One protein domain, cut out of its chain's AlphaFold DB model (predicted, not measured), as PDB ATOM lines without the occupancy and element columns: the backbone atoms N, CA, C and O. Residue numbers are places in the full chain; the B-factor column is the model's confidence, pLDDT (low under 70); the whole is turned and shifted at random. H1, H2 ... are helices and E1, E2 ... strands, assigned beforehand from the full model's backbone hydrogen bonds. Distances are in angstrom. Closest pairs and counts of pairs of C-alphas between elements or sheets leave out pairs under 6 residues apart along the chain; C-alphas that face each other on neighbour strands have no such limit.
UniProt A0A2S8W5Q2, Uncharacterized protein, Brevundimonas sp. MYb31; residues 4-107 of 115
ATOM      1  N   TRP A   4     299.476 377.154 314.625       96.12
ATOM      2  CA  TRP A   4     299.908 376.213 313.591       96.12
ATOM      3  C   TRP A   4     300.292 374.840 314.146       96.12
ATOM      4  O   TRP A   4     299.984 373.816 313.537       96.12
ATOM      5  N   GLU A   5     300.957 374.795 315.301       96.94
ATOM      6  CA  GLU A   5     301.224 373.532 315.998       96.94
ATOM      7  C   GLU A   5     299.920 372.882 316.481       96.94
ATOM      8  O   GLU A   5     299.798 371.659 316.416       96.94
ATOM      9  N   ARG A   6     298.935 373.686 316.914       97.25
ATOM     10  CA  ARG A   6     297.586 373.212 317.259       97.25
ATOM     11  C   ARG A   6     296.911 372.573 316.044       97.25
ATOM     12  O   ARG A   6     296.571 371.399 316.118       97.25
ATOM     13  N   ALA A   7     296.793 373.298 314.932       97.62
ATOM     14  CA  ALA A   7     296.133 372.813 313.718       97.62
ATOM     15  C   ALA A   7     296.761 371.503 313.203       97.62
ATOM     16  O   ALA A   7     296.067 370.536 312.901       97.62
ATOM     17  N   ARG A   8     298.099 371.407 313.179       98.06
ATOM     18  CA  ARG A   8     298.785 370.160 312.786       98.06
ATOM     19  C   ARG A   8     298.458 369.001 313.729       98.06
ATOM     20  O   ARG A   8     298.202 367.892 313.268       98.06
ATOM     21  N   ARG A   9     298.415 369.260 315.038       97.81
ATOM     22  CA  ARG A   9     298.052 368.251 316.038       97.81
ATOM     23  C   ARG A   9     296.590 367.818 315.930       97.81
ATOM     24  O   ARG A   9     296.286 366.658 316.197       97.81
ATOM     25  N   GLU A  10     295.687 368.714 315.551       98.19
ATOM     26  CA  GLU A  10     294.276 368.391 315.304       98.19
ATOM     27  C   GLU A  10     294.123 367.433 314.113       98.19
ATOM     28  O   GLU A  10     293.436 366.420 314.245       98.19
ATOM     29  N   VAL A  11     294.851 367.654 313.009       98.06
ATOM     30  CA  VAL A  11     294.916 366.697 311.883       98.06
ATOM     31  C   VAL A  11     295.413 365.327 312.347       98.06
ATOM     32  O   VAL A  11     294.787 364.305 312.064       98.06
ATOM     33  N   GLU A  12     296.524 365.289 313.089       97.94
ATOM     34  CA  GLU A  12     297.079 364.041 313.629       97.94
ATOM     35  C   GLU A  12     296.081 363.319 314.543       97.94
ATOM     36  O   GLU A  12     295.970 362.094 314.490       97.94
ATOM     37  N   SER A  13     295.330 364.074 315.347       97.12
ATOM     38  CA  SER A  13     294.329 363.534 316.272       97.12
ATOM     39  C   SER A  13     293.152 362.923 315.510       97.12
ATOM     40  O   SER A  13     292.788 361.783 315.785       97.12
ATOM     41  N   CYS A  14     292.643 363.603 314.477       97.12
ATOM     42  CA  CYS A  14     291.598 363.078 313.594       97.12
ATOM     43  C   CYS A  14     292.004 361.735 312.960       97.12
ATOM     44  O   CYS A  14     291.217 360.788 312.939       97.12
ATOM     45  N   ILE A  15     293.248 361.629 312.472       97.38
ATOM     46  CA  ILE A  15     293.780 360.394 311.874       97.38
ATOM     47  C   ILE A  15     293.937 359.294 312.932       97.38
ATOM     48  O   ILE A  15     293.620 358.132 312.670       97.38
ATOM     49  N   ALA A  16     294.431 359.641 314.122       96.25
ATOM     50  CA  ALA A  16     294.663 358.693 315.206       96.25
ATOM     51  C   ALA A  16     293.362 358.116 315.789       96.25
ATOM     52  O   ALA A  16     293.349 356.956 316.199       96.25
ATOM     53  N   GLU A  17     292.278 358.895 315.807       94.19
ATOM     54  CA  GLU A  17     290.955 358.451 316.265       94.19
ATOM     55  C   GLU A  17     290.310 357.424 315.323       94.19
ATOM     56  O   GLU A  17     289.550 356.565 315.774       94.19
ATOM     57  N   ARG A  18     290.630 357.479 314.023       92.50
ATOM     58  CA  ARG A  18     290.096 356.581 312.982       92.50
ATOM     59  C   ARG A  18     291.231 356.010 312.123       92.50
ATOM     60  O   ARG A  18     291.351 356.328 310.931       92.50
ATOM     61  N   PRO A  19     292.108 355.182 312.713       89.75
ATOM     62  CA  PRO A  19     293.318 354.737 312.044       89.75
ATOM     63  C   PRO A  19     292.973 353.924 310.792       89.75
ATOM     64  O   PRO A  19     292.173 352.995 310.836       89.75
ATOM     65  N   SER A  20     293.656 354.219 309.685       91.38
ATOM     66  CA  SER A  20     293.475 353.576 308.367       91.38
ATOM     67  C   SER A  20     292.193 353.937 307.605       91.38
ATOM     68  O   SER A  20     291.998 353.419 306.507       91.38
ATOM     69  N   GLU A  21     291.334 354.816 308.130       95.88
ATOM     70  CA  GLU A  21     290.133 355.254 307.403       95.88
ATOM     71  C   GLU A  21     290.404 356.428 306.453       95.88
ATOM     72  O   GLU A  21     289.776 356.532 305.397       95.88
ATOM     73  N   TYR A  22     291.366 357.290 306.791       96.38
ATOM     74  CA  TYR A  22     291.758 358.417 305.947       96.38
ATOM     75  C   TYR A  22     292.615 357.946 304.772       96.38
ATOM     76  O   TYR A  22     293.671 357.332 304.947       96.38
ATOM     77  N   LYS A  23     292.187 358.284 303.553       96.12
ATOM     78  CA  LYS A  23     293.001 358.077 302.351       96.12
ATOM     79  C   LYS A  23     294.220 358.998 302.402       96.12
ATOM     80  O   LYS A  23     294.117 360.148 302.825       96.12
ATOM     81  N   SER A  24     295.356 358.533 301.880       96.62
ATOM     82  CA  SER A  24     296.567 359.361 301.759       96.62
ATOM     83  C   SER A  24     296.315 360.652 300.976       96.62
ATOM     84  O   SER A  24     296.867 361.688 301.328       96.62
ATOM     85  N   ALA A  25     295.448 360.598 299.961       97.12
ATOM     86  CA  ALA A  25     295.033 361.763 299.186       97.12
ATOM     87  C   ALA A  25     294.299 362.805 300.046       97.12
ATOM     88  O   ALA A  25     294.684 363.964 300.016       97.12
ATOM     89  N   THR A  26     293.343 362.405 300.894       97.75
ATOM     90  CA  THR A  26     292.634 363.326 301.807       97.75
ATOM     91  C   THR A  26     293.600 364.055 302.743       97.75
ATOM     92  O   THR A  26     293.501 365.264 302.940       97.75
ATOM     93  N   VAL A  27     294.583 363.334 303.291       97.81
ATOM     94  CA  VAL A  27     295.631 363.930 304.139       97.81
ATOM     95  C   VAL A  27     296.515 364.890 303.337       97.81
ATOM     96  O   VAL A  27     296.929 365.923 303.854       97.81
ATOM     97  N   ALA A  28     296.807 364.571 302.075       98.25
ATOM     98  CA  ALA A  28     297.581 365.445 301.203       98.25
ATOM     99  C   ALA A  28     296.828 366.748 300.878       98.25
ATOM    100  O   ALA A  28     297.411 367.812 301.053       98.25
ATOM    101  N   VAL A  29     295.532 366.686 300.543       98.38
ATOM    102  CA  VAL A  29     294.697 367.886 300.330       98.38
ATOM    103  C   VAL A  29     294.651 368.757 301.590       98.38
ATOM    104  O   VAL A  29     294.869 369.964 301.521       98.38
ATOM    105  N   MET A  30     294.456 368.156 302.769       98.50
ATOM    106  CA  MET A  30     294.478 368.903 304.034       98.50
ATOM    107  C   MET A  30     295.825 369.610 304.262       98.50
ATOM    108  O   MET A  30     295.868 370.756 304.713       98.50
ATOM    109  N   ASN A  31     296.940 368.956 303.922       98.25
ATOM    110  CA  ASN A  31     298.266 369.565 304.014       98.25
ATOM    111  C   ASN A  31     298.475 370.697 303.001       98.25
ATOM    112  O   ASN A  31     299.138 371.675 303.348       98.25
ATOM    113  N   ASP A  32     297.909 370.599 301.797       98.38
ATOM    114  CA  ASP A  32     297.941 371.684 300.813       98.38
ATOM    115  C   ASP A  32     297.184 372.910 301.324       98.38
ATOM    116  O   ASP A  32     297.708 374.020 301.240       98.38
ATOM    117  N   ILE A  33     296.006 372.718 301.930       98.19
ATOM    118  CA  ILE A  33     295.231 373.802 302.553       98.19
ATOM    119  C   ILE A  33     296.056 374.470 303.659       98.19
ATOM    120  O   ILE A  33     296.221 375.690 303.659       98.19
ATOM    121  N   LEU A  34     296.635 373.693 304.582       98.44
ATOM    122  CA  LEU A  34     297.485 374.252 305.641       98.44
ATOM    123  C   LEU A  34     298.712 374.973 305.078       98.44
ATOM    124  O   LEU A  34     299.088 376.033 305.576       98.44
ATOM    125  N   GLY A  35     299.330 374.414 304.037       97.81
ATOM    126  CA  GLY A  35     300.455 375.021 303.339       97.81
ATOM    127  C   GLY A  35     300.084 376.361 302.712       97.81
ATOM    128  O   GLY A  35     300.779 377.347 302.951       97.81
ATOM    129  N   LEU A  36     298.975 376.413 301.973       97.19
ATOM    130  CA  LEU A  36     298.432 377.626 301.361       97.19
ATOM    131  C   LEU A  36     298.173 378.706 302.411       97.19
ATOM    132  O   LEU A  36     298.645 379.838 302.277       97.19
ATOM    133  N   LEU A  37     297.422 378.364 303.457       97.31
ATOM    134  CA  LEU A  37     297.052 379.299 304.513       97.31
ATOM    135  C   LEU A  37     298.311 379.870 305.185       97.31
ATOM    136  O   LEU A  37     298.454 381.086 305.296       97.31
ATOM    137  N   GLN A  38     299.284 379.016 305.517       96.25
ATOM    138  CA  GLN A  38     300.529 379.446 306.154       96.25
ATOM    139  C   GLN A  38     301.390 380.324 305.236       96.25
ATOM    140  O   GLN A  38     301.930 381.338 305.677       96.25
ATOM    141  N   GLN A  39     301.528 379.954 303.961       95.75
ATOM    142  CA  GLN A  39     302.350 380.685 302.988       95.75
ATOM    143  C   GLN A  39     301.763 382.046 302.623       95.75
ATOM    144  O   GLN A  39     302.506 382.978 302.322       95.75
ATOM    145  N   THR A  40     300.437 382.166 302.652       94.56
ATOM    146  CA  THR A  40     299.733 383.407 302.313       94.56
ATOM    147  C   THR A  40     299.441 384.287 303.528       94.56
ATOM    148  O   THR A  40     298.743 385.290 303.394       94.56
ATOM    149  N   GLY A  41     299.982 383.929 304.698       93.56
ATOM    150  CA  GLY A  41     299.854 384.700 305.933       93.56
ATOM    151  C   GLY A  41     298.473 384.633 306.580       93.56
ATOM    152  O   GLY A  41     298.194 385.458 307.433       93.56
ATOM    153  N   ARG A  42     297.616 383.685 306.191       94.88
ATOM    154  CA  ARG A  42     296.264 383.534 306.745       94.88
ATOM    155  C   ARG A  42     296.282 382.874 308.126       94.88
ATOM    156  O   ARG A  42     297.204 382.107 308.423       94.88
ATOM    157  N   PRO A  43     295.261 383.131 308.958       95.12
ATOM    158  CA  PRO A  43     295.148 382.524 310.278       95.12
ATOM    159  C   PRO A  43     295.007 380.999 310.199       95.12
ATOM    160  O   PRO A  43     294.396 380.448 309.274       95.12
ATOM    161  N   ALA A  44     295.572 380.313 311.195       96.69
ATOM    162  CA  ALA A  44     295.453 378.866 311.309       96.69
ATOM    163  C   ALA A  44     293.993 378.481 311.630       96.69
ATOM    164  O   ALA A  44     293.394 379.086 312.522       96.69
ATOM    165  N   PRO A  45     293.420 377.480 310.944       97.62
ATOM    166  CA  PRO A  45     292.038 377.083 311.172       97.62
ATOM    167  C   PRO A  45     291.884 376.231 312.440       97.62
ATOM    168  O   PRO A  45     292.873 375.779 313.034       97.62
ATOM    169  N   ASN A  46     290.636 375.977 312.830       97.75
ATOM    170  CA  ASN A  46     290.284 374.856 313.700       97.75
ATOM    171  C   ASN A  46     289.946 373.638 312.838       97.75
ATOM    172  O   ASN A  46     289.360 373.783 311.763       97.75
ATOM    173  N   ILE A  47     290.323 372.444 313.297       98.50
ATOM    174  CA  ILE A  47     290.150 371.205 312.532       98.50
ATOM    175  C   ILE A  47     289.532 370.120 313.410       98.50
ATOM    176  O   ILE A  47     289.949 369.904 314.548       98.50
ATOM    177  N   TRP A  48     288.552 369.400 312.868       97.75
ATOM    178  CA  TRP A  48     287.906 368.265 313.533       97.75
ATOM    179  C   TRP A  48     287.460 367.211 312.505       97.75
ATOM    180  O   TRP A  48     287.419 367.502 311.305       97.75
ATOM    181  N   PRO A  49     287.154 365.967 312.923       97.44
ATOM    182  CA  PRO A  49     286.776 364.927 311.976       97.44
ATOM    183  C   PRO A  49     285.357 365.152 311.443       97.44
ATOM    184  O   PRO A  49     284.440 365.487 312.200       97.44
ATOM    185  N   GLY A  50     285.166 364.902 310.150       95.69
ATOM    186  CA  GLY A  50     283.839 364.807 309.550       95.69
ATOM    187  C   GLY A  50     283.107 363.518 309.940       95.69
ATOM    188  O   GLY A  50     283.640 362.622 310.608       95.69
ATOM    189  N   TYR A  51     281.852 363.400 309.499       91.62
ATOM    190  CA  TYR A  51     281.103 362.145 309.640       91.62
ATOM    191  C   TYR A  51     281.777 361.022 308.830       91.62
ATOM    192  O   TYR A  51     282.007 359.913 309.325       91.62
ATOM    193  N   TRP A  52     282.185 361.337 307.600       93.50
ATOM    194  CA  TRP A  52     283.058 360.490 306.785       93.50
ATOM    195  C   TRP A  52     284.538 360.689 307.169       93.50
ATOM    196  O   TRP A  52     284.834 361.558 307.983       93.50
ATOM    197  N   PRO A  53     285.484 359.870 306.662       95.44
ATOM    198  CA  PRO A  53     286.928 360.073 306.862       95.44
ATOM    199  C   PRO A  53     287.473 361.308 306.110       95.44
ATOM    200  O   PRO A  53     288.309 361.202 305.211       95.44
ATOM    201  N   THR A  54     286.944 362.472 306.464       97.69
ATOM    202  CA  THR A  54     287.182 363.813 305.921       97.69
ATOM    203  C   THR A  54     287.597 364.741 307.061       97.69
ATOM    204  O   THR A  54     287.381 364.436 308.238       97.69
ATOM    205  N   PHE A  55     288.213 365.873 306.725       98.50
ATOM    206  CA  PHE A  55     288.516 366.916 307.708       98.50
ATOM    207  C   PHE A  55     287.519 368.054 307.561       98.50
ATOM    208  O   PHE A  55     287.341 368.565 306.459       98.50
ATOM    209  N   CYS A  56     286.909 368.471 308.661       98.31
ATOM    210  CA  CYS A  56     286.149 369.706 308.712       98.31
ATOM    211  C   CYS A  56     287.049 370.845 309.201       98.31
ATOM    212  O   CYS A  56     287.881 370.642 310.088       98.31
ATOM    213  N   VAL A  57     286.878 372.022 308.607       98.38
ATOM    214  CA  VAL A  57     287.718 373.201 308.836       98.38
ATOM    215  C   VAL A  57     286.828 374.427 309.026       98.38
ATOM    216  O   VAL A  57     285.917 374.644 308.227       98.38
ATOM    217  N   ASP A  58     287.105 375.237 310.045       97.19
ATOM    218  CA  ASP A  58     286.534 376.579 310.204       97.19
ATOM    219  C   ASP A  58     287.519 377.554 310.861       97.19
ATOM    220  O   ASP A  58     288.681 377.228 311.133       97.19
ATOM    221  N   TRP A  59     287.038 378.773 311.094       95.25
ATOM    222  CA  TRP A  59     287.746 379.824 311.802       95.25
ATOM    223  C   TRP A  59     286.808 380.515 312.791       95.25
ATOM    224  O   TRP A  59     285.658 380.804 312.471       95.25
ATOM    225  N   ASP A  60     287.332 380.848 313.968       90.75
ATOM    226  CA  ASP A  60     286.645 381.691 314.954       90.75
ATOM    227  C   ASP A  60     286.980 383.171 314.682       90.75
ATOM    228  O   ASP A  60     287.767 383.807 315.389       90.75
ATOM    229  N   LEU A  61     286.489 383.671 313.543       90.25
ATOM    230  CA  LEU A  61     286.753 385.014 313.020       90.25
ATOM    231  C   LEU A  61     285.449 385.642 312.532       90.25
ATOM    232  O   LEU A  61     284.707 385.025 311.774       90.25
ATOM    233  N   ALA A  62     285.190 386.892 312.914       85.56
ATOM    234  CA  ALA A  62     283.917 387.555 312.625       85.56
ATOM    235  C   ALA A  62     283.621 387.728 311.119       85.56
ATOM    236  O   ALA A  62     282.462 387.812 310.728       85.56
ATOM    237  N   ASP A  63     284.643 387.798 310.262       83.12
ATOM    238  CA  ASP A  63     284.499 387.977 308.811       83.12
ATOM    239  C   ASP A  63     284.205 386.671 308.054       83.12
ATOM    240  O   ASP A  63     283.719 386.712 306.922       83.12
ATOM    241  N   VAL A  64     284.463 385.519 308.674       89.00
ATOM    242  CA  VAL A  64     284.254 384.192 308.076       89.00
ATOM    243  C   VAL A  64     283.588 383.204 309.037       89.00
ATOM    244  O   VAL A  64     283.679 381.999 308.826       89.00
ATOM    245  N   GLU A  65     282.865 383.683 310.056       89.50
ATOM    246  CA  GLU A  65     282.187 382.840 311.064       89.50
ATOM    247  C   GLU A  65     281.192 381.844 310.446       89.50
ATOM    248  O   GLU A  65     280.819 380.833 311.040       89.50
ATOM    249  N   ASN A  66     280.761 382.131 309.219       92.06
ATOM    250  CA  ASN A  66     279.858 381.303 308.449       92.06
ATOM    251  C   ASN A  66     280.527 380.363 307.442       92.06
ATOM    252  O   ASN A  66     279.805 379.649 306.740       92.06
ATOM    253  N   LEU A  67     281.851 380.394 307.316       95.31
ATOM    254  CA  LEU A  67     282.595 379.548 306.398       95.31
ATOM    255  C   LEU A  67     282.952 378.231 307.075       95.31
ATOM    256  O   LEU A  67     283.585 378.216 308.131       95.31
ATOM    257  N   LYS A  68     282.618 377.121 306.419       96.62
ATOM    258  CA  LYS A  68     283.167 375.806 306.758       96.62
ATOM    259  C   LYS A  68     283.654 375.113 305.507       96.62
ATOM    260  O   LYS A  68     283.060 375.270 304.446       96.62
ATOM    261  N   LEU A  69     284.706 374.323 305.645       98.00
ATOM    262  CA  LEU A  69     285.185 373.447 304.585       98.00
ATOM    263  C   LEU A  69     285.070 371.995 305.041       98.00
ATOM    264  O   LEU A  69     285.331 371.698 306.208       98.00
ATOM    265  N   GLU A  70     284.743 371.091 304.125       98.25
ATOM    266  CA  GLU A  70     284.947 369.655 304.315       98.25
ATOM    267  C   GLU A  70     285.892 369.116 303.239       98.25
ATOM    268  O   GLU A  70     285.679 369.286 302.041       98.25
ATOM    269  N   VAL A  71     286.985 368.496 303.679       98.38
ATOM    270  CA  VAL A  71     288.115 368.108 302.832       98.38
ATOM    271  C   VAL A  71     288.018 366.635 302.464       98.38
ATOM    272  O   VAL A  71     288.128 365.757 303.329       98.38
ATOM    273  N   PHE A  72     287.871 366.367 301.168       97.56
ATOM    274  CA  PHE A  72     287.834 365.032 300.580       97.56
ATOM    275  C   PHE A  72     289.170 364.698 299.899       97.56
ATOM    276  O   PHE A  72     290.163 365.410 300.019       97.56
ATOM    277  N   ALA A  73     289.232 363.536 299.246       96.44
ATOM    278  CA  ALA A  73     290.440 363.079 298.558       96.44
ATOM    279  C   ALA A  73     290.679 363.779 297.210       96.44
ATOM    280  O   ALA A  73     291.797 363.732 296.703       96.44
ATOM    281  N   ASP A  74     289.620 364.332 296.629       95.31
ATOM    282  CA  ASP A  74     289.524 364.826 295.255       95.31
ATOM    283  C   ASP A  74     288.844 366.200 295.147       95.31
ATOM    284  O   ASP A  74     288.878 366.815 294.085       95.31
ATOM    285  N   ARG A  75     288.233 366.685 296.232       97.06
ATOM    286  CA  ARG A  75     287.565 367.985 296.287       97.06
ATOM    287  C   ARG A  75     287.544 368.568 297.693       97.06
ATOM    288  O   ARG A  75     287.830 367.879 298.678       97.06
ATOM    289  N   ILE A  76     287.134 369.822 297.778       98.38
ATOM    290  CA  ILE A  76     286.803 370.526 299.010       98.38
ATOM    291  C   ILE A  76     285.374 371.033 298.866       98.38
ATOM    292  O   ILE A  76     285.071 371.778 297.940       98.38
ATOM    293  N   GLU A  77     284.500 370.635 299.781       98.06
ATOM    294  CA  GLU A  77     283.152 371.194 299.853       98.06
ATOM    295  C   GLU A  77     283.224 372.493 300.658       98.06
ATOM    296  O   GLU A  77     283.699 372.502 301.798       98.06
ATOM    297  N   VAL A  78     282.797 373.597 300.050       97.62
ATOM    298  CA  VAL A  78     282.804 374.937 300.640       97.62
ATOM    299  C   VAL A  78     281.387 375.289 301.064       97.62
ATOM    300  O   VAL A  78     280.480 375.359 300.238       97.62
ATOM    301  N   TYR A  79     281.203 375.540 302.355       95.25
ATOM    302  CA  TYR A  79     279.915 375.825 302.969       95.25
ATOM    303  C   TYR A  79     279.848 377.269 303.460       95.25
ATOM    304  O   TYR A  79     280.702 377.703 304.238       95.25
ATOM    305  N   ARG A  80     278.785 377.991 303.085       92.06
ATOM    306  CA  ARG A  80     278.438 379.309 303.640       92.06
ATOM    307  C   ARG A  80     277.068 379.266 304.304       92.06
ATOM    308  O   ARG A  80     276.057 378.991 303.658       92.06
ATOM    309  N   TYR A  81     277.039 379.574 305.600       86.44
ATOM    310  CA  TYR A  81     275.815 379.623 306.403       86.44
ATOM    311  C   TYR A  81     275.374 381.063 306.681       86.44
ATOM    312  O   TYR A  81     275.976 381.785 307.464       86.44
ATOM    313  N   ASN A  82     274.275 381.507 306.103       81.50
ATOM    314  CA  ASN A  82     273.633 382.765 306.470       81.50
ATOM    315  C   ASN A  82     272.222 382.480 306.990       81.50
ATOM    316  O   ASN A  82     271.651 381.430 306.717       81.50
ATOM    317  N   GLU A  83     271.635 383.412 307.751       75.00
ATOM    318  CA  GLU A  83     270.338 383.214 308.434       75.00
ATOM    319  C   GLU A  83     269.202 382.719 307.515       75.00
ATOM    320  O   GLU A  83     268.203 382.178 307.984       75.00
ATOM    321  N   THR A  84     269.341 382.914 306.202       73.81
ATOM    322  CA  THR A  84     268.326 382.595 305.193       73.81
ATOM    323  C   THR A  84     268.827 381.728 304.040       73.81
ATOM    324  O   THR A  84     268.004 381.272 303.246       73.81
ATOM    325  N   LEU A  85     270.136 381.491 303.929       71.31
ATOM    326  CA  LEU A  85     270.730 380.789 302.796       71.31
ATOM    327  C   LEU A  85     271.801 379.815 303.291       71.31
ATOM    328  O   LEU A  85     272.520 380.060 304.254       71.31
ATOM    329  N   PHE A  86     271.846 378.666 302.634       85.81
ATOM    330  CA  PHE A  86     272.921 377.707 302.763       85.81
ATOM    331  C   PHE A  86     273.463 377.514 301.359       85.81
ATOM    332  O   PHE A  86     272.755 376.973 300.506       85.81
ATOM    333  N   ASP A  87     274.652 378.050 301.115       91.69
ATOM    334  CA  ASP A  87     275.334 377.886 299.840       91.69
ATOM    335  C   ASP A  87     276.424 376.830 299.983       91.69
ATOM    336  O   ASP A  87     277.139 376.795 300.992       91.69
ATOM    337  N   VAL A  88     276.493 375.949 298.989       94.44
ATOM    338  CA  VAL A  88     277.448 374.844 298.934       94.44
ATOM    339  C   VAL A  88     277.965 374.726 297.522       94.44
ATOM    340  O   VAL A  88     277.179 374.610 296.578       94.44
ATOM    341  N   TRP A  89     279.283 374.699 297.387       96.94
ATOM    342  CA  TRP A  89     279.927 374.411 296.118       96.94
ATOM    343  C   TRP A  89     281.201 373.589 296.319       96.94
ATOM    344  O   TRP A  89     281.795 373.595 297.397       96.94
ATOM    345  N   ASP A  90     281.593 372.874 295.267       97.44
ATOM    346  CA  ASP A  90     282.741 371.971 295.278       97.44
ATOM    347  C   ASP A  90     283.929 372.628 294.564       97.44
ATOM    348  O   ASP A  90     283.842 372.969 293.382       97.44
ATOM    349  N   GLU A  91     285.046 372.775 295.271       97.75
ATOM    350  CA  GLU A  91     286.351 373.052 294.672       97.75
ATOM    351  C   GLU A  91     287.023 371.718 294.349       97.75
ATOM    352  O   GLU A  91     287.438 370.989 295.253       97.75
ATOM    353  N   ASP A  92     287.148 371.393 293.064       97.31
ATOM    354  CA  ASP A  92     287.965 370.260 292.626       97.31
ATOM    355  C   ASP A  92     289.433 370.528 292.988       97.31
ATOM    356  O   ASP A  92     289.996 371.552 292.601       97.31
ATOM    357  N   HIS A  93     290.076 369.599 293.701       96.88
ATOM    358  CA  HIS A  93     291.475 369.764 294.099       96.88
ATOM    359  C   HIS A  93     292.216 368.432 294.105       96.88
ATOM    360  O   HIS A  93     291.998 367.566 294.956       96.88
ATOM    361  N   GLU A  94     293.163 368.291 293.180       95.31
ATOM    362  CA  GLU A  94     294.143 367.211 293.222       95.31
ATOM    363  C   GLU A  94     295.337 367.624 294.100       95.31
ATOM    364  O   GLU A  94     295.810 368.760 293.984       95.31
ATOM    365  N   PRO A  95     295.891 366.730 294.943       97.00
ATOM    366  CA  PRO A  95     297.048 367.059 295.768       97.00
ATOM    367  C   PRO A  95     298.224 367.655 294.977       97.00
ATOM    368  O   PRO A  95     298.705 367.066 294.007       97.00
ATOM    369  N   GLY A  96     298.715 368.812 295.420       94.94
ATOM    370  CA  GLY A  96     299.784 369.586 294.791       94.94
ATOM    371  C   GLY A  96     299.352 370.466 293.612       94.94
ATOM    372  O   GLY A  96     300.201 371.156 293.041       94.94
ATOM    373  N   SER A  97     298.071 370.454 293.231       95.75
ATOM    374  CA  SER A  97     297.528 371.378 292.233       95.75
ATOM    375  C   SER A  97     297.317 372.785 292.813       95.75
ATOM    376  O   SER A  97     297.462 373.018 294.016       95.75
ATOM    377  N   ALA A  98     297.062 373.759 291.941       96.25
ATOM    378  CA  ALA A  98     296.774 375.123 292.365       96.25
ATOM    379  C   ALA A  98     295.285 375.273 292.689       96.25
ATOM    380  O   ALA A  98     294.448 374.829 291.909       96.25
ATOM    381  N   PHE A  99     294.982 375.974 293.780       97.31
ATOM    382  CA  PHE A  99     293.617 376.360 294.130       97.31
ATOM    383  C   PHE A  99     293.070 377.422 293.174       97.31
ATOM    384  O   PHE A  99     293.810 378.308 292.724       97.31
ATOM    385  N   SER A 100     291.769 377.368 292.905       97.56
ATOM    386  CA  SER A 100     291.077 378.361 292.093       97.56
ATOM    387  C   SER A 100     291.025 379.730 292.780       97.56
ATOM    388  O   SER A 100     291.012 379.852 294.006       97.56
ATOM    389  N   GLU A 101     290.939 380.801 291.987       96.69
ATOM    390  CA  GLU A 101     290.717 382.148 292.531       96.69
ATOM    391  C   GLU A 101     289.401 382.239 293.317       96.69
ATOM    392  O   GLU A 101     289.328 382.980 294.296       96.69
ATOM    393  N   ALA A 102     288.377 381.475 292.920       96.44
ATOM    394  CA  ALA A 102     287.104 381.418 293.630       96.44
ATOM    395  C   ALA A 102     287.302 380.890 295.056       96.44
ATOM    396  O   ALA A 102     286.899 381.558 296.002       96.44
ATOM    397  N   PHE A 103     288.020 379.774 295.216       96.94
ATOM    398  CA  PHE A 103     288.349 379.230 296.531       96.94
ATOM    399  C   PHE A 103     289.175 380.212 297.369       96.94
ATOM    400  O   PHE A 103     288.873 380.451 298.536       96.94
ATOM    401  N   LEU A 104     290.190 380.848 296.773       96.25
ATOM    402  CA  LEU A 104     291.033 381.821 297.479       96.25
ATOM    403  C   LEU A 104     290.252 383.033 298.009       96.25
ATOM    404  O   LEU A 104     290.638 383.590 299.041       96.25
ATOM    405  N   ASN A 105     289.180 383.430 297.318       94.06
ATOM    406  CA  ASN A 105     288.300 384.526 297.721       94.06
ATOM    407  C   ASN A 105     287.350 384.150 298.870       94.06
ATOM    408  O   ASN A 105     286.792 385.048 299.498       94.06
ATOM    409  N   GLU A 106     287.169 382.860 299.158       94.31
ATOM    410  CA  GLU A 106     286.363 382.411 300.296       94.31
ATOM    411  C   GLU A 106     287.131 382.513 301.616       94.31
ATOM    412  O   GLU A 106     286.554 382.821 302.658       94.31
ATOM    413  N   LEU A 107     288.438 382.252 301.573       95.06
ATOM    414  CA  LEU A 107     289.288 382.141 302.754       95.06
ATOM    415  C   LEU A 107     289.415 383.475 303.513       95.06
ATOM    416  O   LEU A 107     289.379 384.539 302.890       95.06
TER     417      LEU A 107
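This is residues 4 to 107 of the 115 residues of an uncharacterized protein of Brevundimonas sp. MYb31 (UniProt A0A2S8W5Q2). A twisted wall of five antiparallel strands has two helices over one face, H1 along its edge strand E1 and H2 over E2 and E3, side by side and running opposite ways. A short third helix, H3, only grazes the sheet near E4 and E5, the long hairpin at the wall's other edge. The printed part has 104 residues, with three named helices and five named strands in the order H1 H2 E1 E2 E3 E4 E5 H3; the sheet's order is E1 E2 E3 E4 E5, and the class is mixed, helices and strands, in two layers. It is compact, with a radius of gyration of the C-alphas of 13.1 A and spans of 38 by 27 by 25 A.

Begin with the sheet, a meander, each strand the antiparallel neighbour of the one before: E1, residues 46 to 49; E2, 55 to 58; E3, 67 to 71; E4, 75 to 82; E5, 85 to 92. In the hairpin E1 and E2 look for N 46 and O 58, 2.9 A apart; in E2 and E3, N 57 and O 69, 2.9 A; in E3 and E4, N 79 and O 68, 2.8 A; in E4 and E5, N 76 and O 91, 2.8 A. These pairs are within hydrogen-bond range. H1, residues 4 to 17, is on the sheet at a height of 6.9 A, over E1 and along the strands, at 5 degrees to E1 on the local plane; the closest C-alphas are those of Cys 14 and Pro 49, 5.4 A apart. H2, residues 24 to 39, is on the sheet at a height of 9.8 A, over E3 and, only just, with 3 C-alphas, over E2; the C-alphas of Met 30 and Val 71 are the closest of H2 and E3, at 6.5 A. H1 and H2 are near each other, with 11 pairs of C-alphas within 10 A. H3, residues 101 to 106, only grazes the sheet with residues 102 to 106; the closest C-alphas of H3 and E5 are those of Phe 103 and Glu 91, 6.8 A apart. H3 is apart from H1 and H2. In H1, H2 and H3 every O i to N i+4 pair is within hydrogen-bond range.

Find C-alpha 75 at (287.565, 367.985, 296.287); from there E4 runs 22.7 A to C-alpha 82, and E5 comes back over 22.6 A. E1, E2 and E3 measure 10.7 A, 10.2 A and 13.2 A. H1 starts at C-alpha 4, (299.908, 376.213, 313.591), and is 20.1 A long; H2 is 22.1 A. H3, 8.9 A, ends at C-alpha 106, (286.363, 382.411, 300.296).

The two C-alphas farthest apart are those of Ser 20 and Thr 84, at 38.5 A. The printed part has no cut and no long link. The mean pLDDT of the printed part is 94.9, and no printed residue is under 70.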